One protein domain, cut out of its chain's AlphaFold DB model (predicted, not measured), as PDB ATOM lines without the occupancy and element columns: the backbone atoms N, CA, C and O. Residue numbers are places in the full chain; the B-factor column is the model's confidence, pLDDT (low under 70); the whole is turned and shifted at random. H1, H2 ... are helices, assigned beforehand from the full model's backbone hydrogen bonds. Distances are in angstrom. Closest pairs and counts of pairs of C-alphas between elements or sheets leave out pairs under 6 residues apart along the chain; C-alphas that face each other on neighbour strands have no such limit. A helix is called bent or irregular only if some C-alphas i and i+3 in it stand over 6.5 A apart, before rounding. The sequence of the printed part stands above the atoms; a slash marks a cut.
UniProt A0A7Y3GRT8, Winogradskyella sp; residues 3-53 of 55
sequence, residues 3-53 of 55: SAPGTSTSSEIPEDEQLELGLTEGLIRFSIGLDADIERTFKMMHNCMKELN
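This is residues 3 to 53 of the 55 residues of a protein of Winogradskyella sp (UniProt A0A7Y3GRT8). A small, loose end made of two short helices, H1 and H2, is joined by a long stretch with no named element, residues 21 to 37, to one longer helix, H3, which sticks out by itself at the other end, with residues 33 to 40 and 42 to 53 standing free. The whole is flat and open, and H3 has no helix packed on it. The printed part has 51 residues, with three named helices in the order H1, H2, H3 and no named strand. The class is all helix, though under half of the residues, 24 of 51, are in named elements. It is loose, with a radius of gyration of the C-alphas of 14.1 A, and spans 37 by 30 by 14 A.

The printed part begins at Ser 3. H1 is residues 5 to 8, from C-alpha 5 at (-19.037, 41.371, -44.024). H2 is residues 15 to 20, from C-alpha 15 at (-9.467, 35.473, -39.645). H3 is residues 38 to 51, the longest helix with 14 residues. It runs 20.0 A from its first to its last C-alpha and ends with C-alpha 51 at (-38.550, 36.576, -32.760). Of these helices, none is bent or irregular.

H1 and H2 are close but not clearly touching, with 1 pair of C-alphas within 8 A. Their closest C-alphas are those of Gly 6 and Gln 18, 6.6 A apart, and their centres are 11.6 A apart. H3 is apart from H1. H3 is also apart from H2, the helix before it in the chain. In H2 and H3 every O i to N i+4 pair is within hydrogen-bond range. H1, with 4 residues, is too short for such a pair; its 1 pair of O i and N i+3 is within range.

The two C-alphas farthest apart are those of Asp 16, in H2, and Asp 37, just before H3, at 37.6 A. The C-alphas of Ser 3 and Asn 53, the first and last printed residues, are 20.2 A apart. Without the stretches that stand free, the body has 31 residues and spans 33 by 15 by 11 A. The link from H1 to H2, 6 residues, is short, and the link from H2 to H3, 17 residues, is long. The printed part has no cut. The mean pLDDT of the printed part is 89.4, and one residue, Ala 36, is under 70.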
ATOM      1  N   SER A   3     -25.789  42.484 -44.448       86.81
ATOM      2  CA  SER A   3     -24.686  41.536 -44.659       86.81
ATOM      3  C   SER A   3     -23.772  41.463 -43.441       86.81
ATOM      4  O   SER A   3     -23.467  42.507 -42.865       86.81
ATOM      5  N   ALA A   4     -23.283  40.268 -43.116       91.69
ATOM      6  CA  ALA A   4     -22.169  40.065 -42.194       91.69
ATOM      7  C   ALA A   4     -20.862  40.069 -43.012       91.69
ATOM      8  O   ALA A   4     -20.575  39.089 -43.694       91.69
ATOM      9  N   PRO A   5     -20.101  41.178 -43.042       89.50
ATOM     10  CA  PRO A   5     -19.037  41.371 -44.024       89.50
ATOM     11  C   PRO A   5     -17.938  40.307 -43.936       89.50
ATOM     12  O   PRO A   5     -17.564  39.789 -44.987       89.50
ATOM     13  N   GLY A   6     -17.504  39.929 -42.726       89.38
ATOM     14  CA  GLY A   6     -16.468  38.909 -42.523       89.38
ATOM     15  C   GLY A   6     -16.838  37.536 -43.091       89.38
ATOM     16  O   GLY A   6     -16.019  36.882 -43.722       89.38
ATOM     17  N   THR A   7     -18.109  37.135 -42.994       90.19
ATOM     18  CA  THR A   7     -18.581  35.843 -43.526       90.19
ATOM     19  C   THR A   7     -19.169  35.925 -44.936       90.19
ATOM     20  O   THR A   7     -19.507  34.888 -45.501       90.19
ATOM     21  N   SER A   8     -19.310  37.126 -45.520       89.56
ATOM     22  CA  SER A   8     -19.926  37.302 -46.844       89.56
ATOM     23  C   SER A   8     -19.013  37.925 -47.896       89.56
ATOM     24  O   SER A   8     -18.737  37.306 -48.910       89.56
ATOM     25  N   THR A   9     -18.604  39.183 -47.718       88.56
ATOM     26  CA  THR A   9     -17.916  39.962 -48.770       88.56
ATOM     27  C   THR A   9     -16.416  40.059 -48.538       88.56
ATOM     28  O   THR A   9     -15.727  40.729 -49.296       88.56
ATOM     29  N   SER A  10     -15.953  39.486 -47.435       92.19
ATOM     30  CA  SER A  10     -14.565  39.490 -46.989       92.19
ATOM     31  C   SER A  10     -14.164  38.107 -46.468       92.19
ATOM     32  O   SER A  10     -13.186  37.989 -45.742       92.19
ATOM     33  N   SER A  11     -14.915  37.066 -46.848       92.00
ATOM     34  CA  SER A  11     -14.693  35.676 -46.429       92.00
ATOM     35  C   SER A  11     -13.379  35.091 -46.940       92.00
ATOM     36  O   SER A  11     -12.903  34.085 -46.430       92.00
ATOM     37  N   GLU A  12     -12.808  35.708 -47.971       95.31
ATOM     38  CA  GLU A  12     -11.512  35.364 -48.540       95.31
ATOM     39  C   GLU A  12     -10.313  35.880 -47.726       95.31
ATOM     40  O   GLU A  12      -9.186  35.478 -48.005       95.31
ATOM     41  N   ILE A  13     -10.534  36.761 -46.743       94.25
ATOM     42  CA  ILE A  13      -9.480  37.318 -45.883       94.25
ATOM     43  C   ILE A  13      -9.231  36.360 -44.699       94.25
ATOM     44  O   ILE A  13     -10.204  35.859 -44.132       94.25
ATOM     45  N   PRO A  14      -7.973  36.105 -44.287       95.50
ATOM     46  CA  PRO A  14      -7.662  35.347 -43.069       95.50
ATOM     47  C   PRO A  14      -8.342  35.910 -41.806       95.50
ATOM     48  O   PRO A  14      -8.536  37.116 -41.689       95.50
ATOM     49  N   GLU A  15      -8.714  35.056 -40.847       92.88
ATOM     50  CA  GLU A  15      -9.467  35.473 -39.645       92.88
ATOM     51  C   GLU A  15      -8.714  36.481 -38.763       92.88
ATOM     52  O   GLU A  15      -9.320  37.403 -38.219       92.88
ATOM     53  N   ASP A  16      -7.400  36.331 -38.626       95.19
ATOM     54  CA  ASP A  16      -6.534  37.256 -37.896       95.19
ATOM     55  C   ASP A  16      -6.523  38.647 -38.542       95.19
ATOM     56  O   ASP A  16      -6.734  39.648 -37.856       95.19
ATOM     57  N   GLU A  17      -6.404  38.705 -39.868       94.88
ATOM     58  CA  GLU A  17      -6.514  39.952 -40.629       94.88
ATOM     59  C   GLU A  17      -7.931  40.553 -40.550       94.88
ATOM     60  O   GLU A  17      -8.088  41.766 -40.395       94.88
ATOM     61  N   GLN A  18      -8.985  39.728 -40.595       94.56
ATOM     62  CA  GLN A  18     -10.363  40.195 -40.399       94.56
ATOM     63  C   GLN A  18     -10.541  40.859 -39.026       94.56
ATOM     64  O   GLN A  18     -11.145  41.932 -38.938       94.56
ATOM     65  N   LEU A  19      -9.994  40.264 -37.964       92.94
ATOM     66  CA  LEU A  19     -10.046  40.813 -36.609       92.94
ATOM     67  C   LEU A  19      -9.276  42.135 -36.492       92.94
ATOM     68  O   LEU A  19      -9.801  43.081 -35.902       92.94
ATOM     69  N   GLU A  20      -8.083  42.239 -37.085       95.62
ATOM     70  CA  GLU A  20      -7.301  43.486 -37.118       95.62
ATOM     71  C   GLU A  20      -8.024  44.615 -37.871       95.62
ATOM     72  O   GLU A  20      -7.961  45.779 -37.466       95.62
ATOM     73  N   LEU A  21      -8.776  44.276 -38.924       93.50
ATOM     74  CA  LEU A  21      -9.622  45.207 -39.680       93.50
ATOM     75  C   LEU A  21     -10.953  45.541 -38.979       93.50
ATOM     76  O   LEU A  21     -11.728  46.358 -39.483       93.50
ATOM     77  N   GLY A  22     -11.239  44.924 -37.828       92.19
ATOM     78  CA  GLY A  22     -12.476  45.123 -37.074       92.19
ATOM     79  C   GLY A  22     -13.697  44.403 -37.657       92.19
ATOM     80  O   GLY A  22     -14.827  44.725 -37.292       92.19
ATOM     81  N   LEU A  23     -13.500  43.425 -38.546       93.50
ATOM     82  CA  LEU A  23     -14.548  42.555 -39.086       93.50
ATOM     83  C   LEU A  23     -14.869  41.427 -38.097       93.50
ATOM     84  O   LEU A  23     -14.685  40.247 -38.376       93.50
ATOM     85  N   THR A  24     -15.339  41.800 -36.910       90.31
ATOM     86  CA  THR A  24     -15.623  40.852 -35.830       90.31
ATOM     87  C   THR A  24     -16.935  40.101 -36.048       90.31
ATOM     88  O   THR A  24     -17.852  40.583 -36.724       90.31
ATOM     89  N   GLU A  25     -17.079  38.950 -35.387       87.06
ATOM     90  CA  GLU A  25     -18.375  38.280 -35.282       87.06
ATOM     91  C   GLU A  25     -19.445  39.227 -34.716       87.06
ATOM     92  O   GLU A  25     -19.190  40.047 -33.832       87.06
ATOM     93  N   GLY A  26     -20.654  39.147 -35.271       85.44
ATOM     94  CA  GLY A  26     -21.761  40.039 -34.919       85.44
ATOM     95  C   GLY A  26     -21.729  41.415 -35.597       85.44
ATOM     96  O   GLY A  26     -22.712  42.148 -35.486       85.44
ATOM     97  N   LEU A  27     -20.671  41.768 -36.345       90.75
ATOM     98  CA  LEU A  27     -20.680  42.979 -37.166       90.75
ATOM     99  C   LEU A  27     -21.709  42.837 -38.289       90.75
ATOM    100  O   LEU A  27     -21.624  41.955 -39.143       90.75
ATOM    101  N   ILE A  28     -22.656  43.768 -38.327       88.31
ATOM    102  CA  ILE A  28     -23.667  43.847 -39.372       88.31
ATOM    103  C   ILE A  28     -23.465  45.129 -40.169       88.31
ATOM    104  O   ILE A  28     -23.518  46.233 -39.629       88.31
ATOM    105  N   ARG A  29     -23.311  44.987 -41.487       90.31
ATOM    106  CA  ARG A  29     -23.347  46.110 -42.424       90.31
ATOM    107  C   ARG A  29     -24.744  46.241 -43.010       90.31
ATOM    108  O   ARG A  29     -25.246  45.322 -43.662       90.31
ATOM    109  N   PHE A  30     -25.325  47.424 -42.838       85.94
ATOM    110  CA  PHE A  30     -26.615  47.773 -43.408       85.94
ATOM    111  C   PHE A  30     -26.491  48.907 -44.429       85.94
ATOM    112  O   PHE A  30     -25.895  49.943 -44.152       85.94
ATOM    113  N   SER A  31     -27.060  48.714 -45.618       85.62
ATOM    114  CA  SER A  31     -27.162  49.748 -46.654       85.62
ATOM    115  C   SER A  31     -28.612  50.192 -46.798       85.62
ATOM    116  O   SER A  31     -29.458  49.384 -47.205       85.62
ATOM    117  N   ILE A  32     -28.863  51.465 -46.487       79.69
ATOM    118  CA  ILE A  32     -30.156  52.147 -46.601       79.69
ATOM    119  C   ILE A  32     -30.193  52.878 -47.946       79.69
ATOM    120  O   ILE A  32     -29.329  53.706 -48.222       79.69
ATOM    121  N   GLY A  33     -31.168  52.542 -48.792       80.31
ATOM    122  CA  GLY A  33     -31.422  53.268 -50.039       80.31
ATOM    123  C   GLY A  33     -32.191  54.566 -49.786       80.31
ATOM    124  O   GLY A  33     -32.917  54.663 -48.799       80.31
ATOM    125  N   LEU A  34     -32.054  55.545 -50.684       74.44
ATOM    126  CA  LEU A  34     -32.694  56.865 -50.567       74.44
ATOM    127  C   LEU A  34     -34.230  56.812 -50.682       74.44
ATOM    128  O   LEU A  34     -34.915  57.675 -50.145       74.44
ATOM    129  N   ASP A  35     -34.759  55.773 -51.328       70.00
ATOM    130  CA  ASP A  35     -36.180  55.658 -51.685       70.00
ATOM    131  C   ASP A  35     -36.961  54.781 -50.690       70.00
ATOM    132  O   ASP A  35     -38.129  54.448 -50.901       70.00
ATOM    133  N   ALA A  36     -36.293  54.328 -49.628       65.38
ATOM    134  CA  ALA A  36     -36.819  53.327 -48.717       65.38
ATOM    135  C   ALA A  36     -37.453  53.970 -47.477       65.38
ATOM    136  O   ALA A  36     -36.833  54.767 -46.776       65.38
ATOM    137  N   ASP A  37     -38.683  53.555 -47.171       84.88
ATOM    138  CA  ASP A  37     -39.365  53.848 -45.911       84.88
ATOM    139  C   ASP A  37     -38.584  53.245 -44.727       84.88
ATOM    140  O   ASP A  37     -38.617  52.035 -44.470       84.88
ATOM    141  N   ILE A  38     -37.869  54.112 -44.006       84.44
ATOM    142  CA  ILE A  38     -37.038  53.735 -42.860       84.44
ATOM    143  C   ILE A  38     -37.862  53.176 -41.693       84.44
ATOM    144  O   ILE A  38     -37.374  52.313 -40.962       84.44
ATOM    145  N   GLU A  39     -39.117  53.606 -41.528       88.19
ATOM    146  CA  GLU A  39     -39.986  53.128 -40.453       88.19
ATOM    147  C   GLU A  39     -40.355  51.661 -40.685       88.19
ATOM    148  O   GLU A  39     -40.281  50.836 -39.768       88.19
ATOM    149  N   ARG A  40     -40.683  51.302 -41.931       86.69
ATOM    150  CA  ARG A  40     -40.906  49.906 -42.321       86.69
ATOM    151  C   ARG A  40     -39.662  49.052 -42.075       86.69
ATOM    152  O   ARG A  40     -39.779  47.963 -41.512       86.69
ATOM    153  N   THR A  41     -38.485  49.532 -42.477       85.88
ATOM    154  CA  THR A  41     -37.212  48.831 -42.251       85.88
ATOM    155  C   THR A  41     -36.949  48.597 -40.766       85.88
ATOM    156  O   THR A  41     -36.647  47.470 -40.371       85.88
ATOM    157  N   PHE A  42     -37.125  49.624 -39.935       88.50
ATOM    158  CA  PHE A  42     -36.972  49.507 -38.489       88.50
ATOM    159  C   PHE A  42     -37.941  48.477 -37.893       88.50
ATOM    160  O   PHE A  42     -37.514  47.603 -37.139       88.50
ATOM    161  N   LYS A  43     -39.227  48.520 -38.269       92.94
ATOM    162  CA  LYS A  43     -40.236  47.552 -37.797       92.94
ATOM    163  C   LYS A  43     -39.852  46.115 -38.137       92.94
ATOM    164  O   LYS A  43     -39.985  45.239 -37.287       92.94
ATOM    165  N   MET A  44     -39.350  45.874 -39.349       89.31
ATOM    166  CA  MET A  44     -38.860  44.552 -39.742       89.31
ATOM    167  C   MET A  44     -37.690  44.105 -38.861       89.31
ATOM    168  O   MET A  44     -37.749  43.019 -38.294       89.31
ATOM    169  N   MET A  45     -36.670  44.953 -38.684       89.25
ATOM    170  CA  MET A  45     -35.504  44.632 -37.849       89.25
ATOM    171  C   MET A  45     -35.899  44.325 -36.399       89.25
ATOM    172  O   MET A  45     -35.478  43.315 -35.841       89.25
ATOM    173  N   HIS A  46     -36.742  45.167 -35.804       92.94
ATOM    174  CA  HIS A  46     -37.203  45.008 -34.430       92.94
ATOM    175  C   HIS A  46     -38.038  43.732 -34.237       92.94
ATOM    176  O   HIS A  46     -37.885  43.040 -33.232       92.94
ATOM    177  N   ASN A  47     -38.888  43.379 -35.208       95.50
ATOM    178  CA  ASN A  47     -39.645  42.129 -35.161       95.50
ATOM    179  C   ASN A  47     -38.725  40.904 -35.223       95.50
ATOM    180  O   ASN A  47     -38.911  39.989 -34.427       95.50
ATOM    181  N   CYS A  48     -37.707  40.907 -36.090       92.38
ATOM    182  CA  CYS A  48     -36.722  39.824 -36.139       92.38
ATOM    183  C   CYS A  48     -35.964  39.685 -34.811       92.38
ATOM    184  O   CYS A  48     -35.775  38.576 -34.324       92.38
ATOM    185  N   MET A  49     -35.562  40.797 -34.189       92.38
ATOM    186  CA  MET A  49     -34.883  40.765 -32.887       92.38
ATOM    187  C   MET A  49     -35.765  40.174 -31.778       92.38
ATOM    188  O   MET A  49     -35.269  39.399 -30.963       92.38
ATOM    189  N   LYS A  50     -37.066  40.492 -31.775       96.69
ATOM    190  CA  LYS A  50     -38.043  39.885 -30.858       96.69
ATOM    191  C   LYS A  50     -38.247  38.394 -31.116       96.69
ATOM    192  O   LYS A  50     -38.273  37.616 -30.176       96.69
ATOM    193  N   GLU A  51     -38.383  37.988 -32.378       97.25
ATOM    194  CA  GLU A  51     -38.550  36.576 -32.760       97.25
ATOM    195  C   GLU A  51     -37.353  35.722 -32.319       97.25
ATOM    196  O   GLU A  51     -37.517  34.602 -31.840       97.25
ATOM    197  N   LEU A  52     -36.150  36.290 -32.412       94.62
ATOM    198  CA  LEU A  52     -34.910  35.664 -31.959       94.62
ATOM    199  C   LEU A  52     -34.681  35.775 -30.439       94.62
ATOM    200  O   LEU A  52     -33.679  35.257 -29.952       94.62
ATOM    201  N   ASN A  53     -35.586  36.412 -29.684       95.25
ATOM    202  CA  ASN A  53     -35.468  36.678 -28.241       95.25
ATOM    203  C   ASN A  53     -34.178  37.423 -27.845       95.25
ATOM    204  O   ASN A  53     -33.575  37.150 -26.809       95.25
TER     205      ASN A  53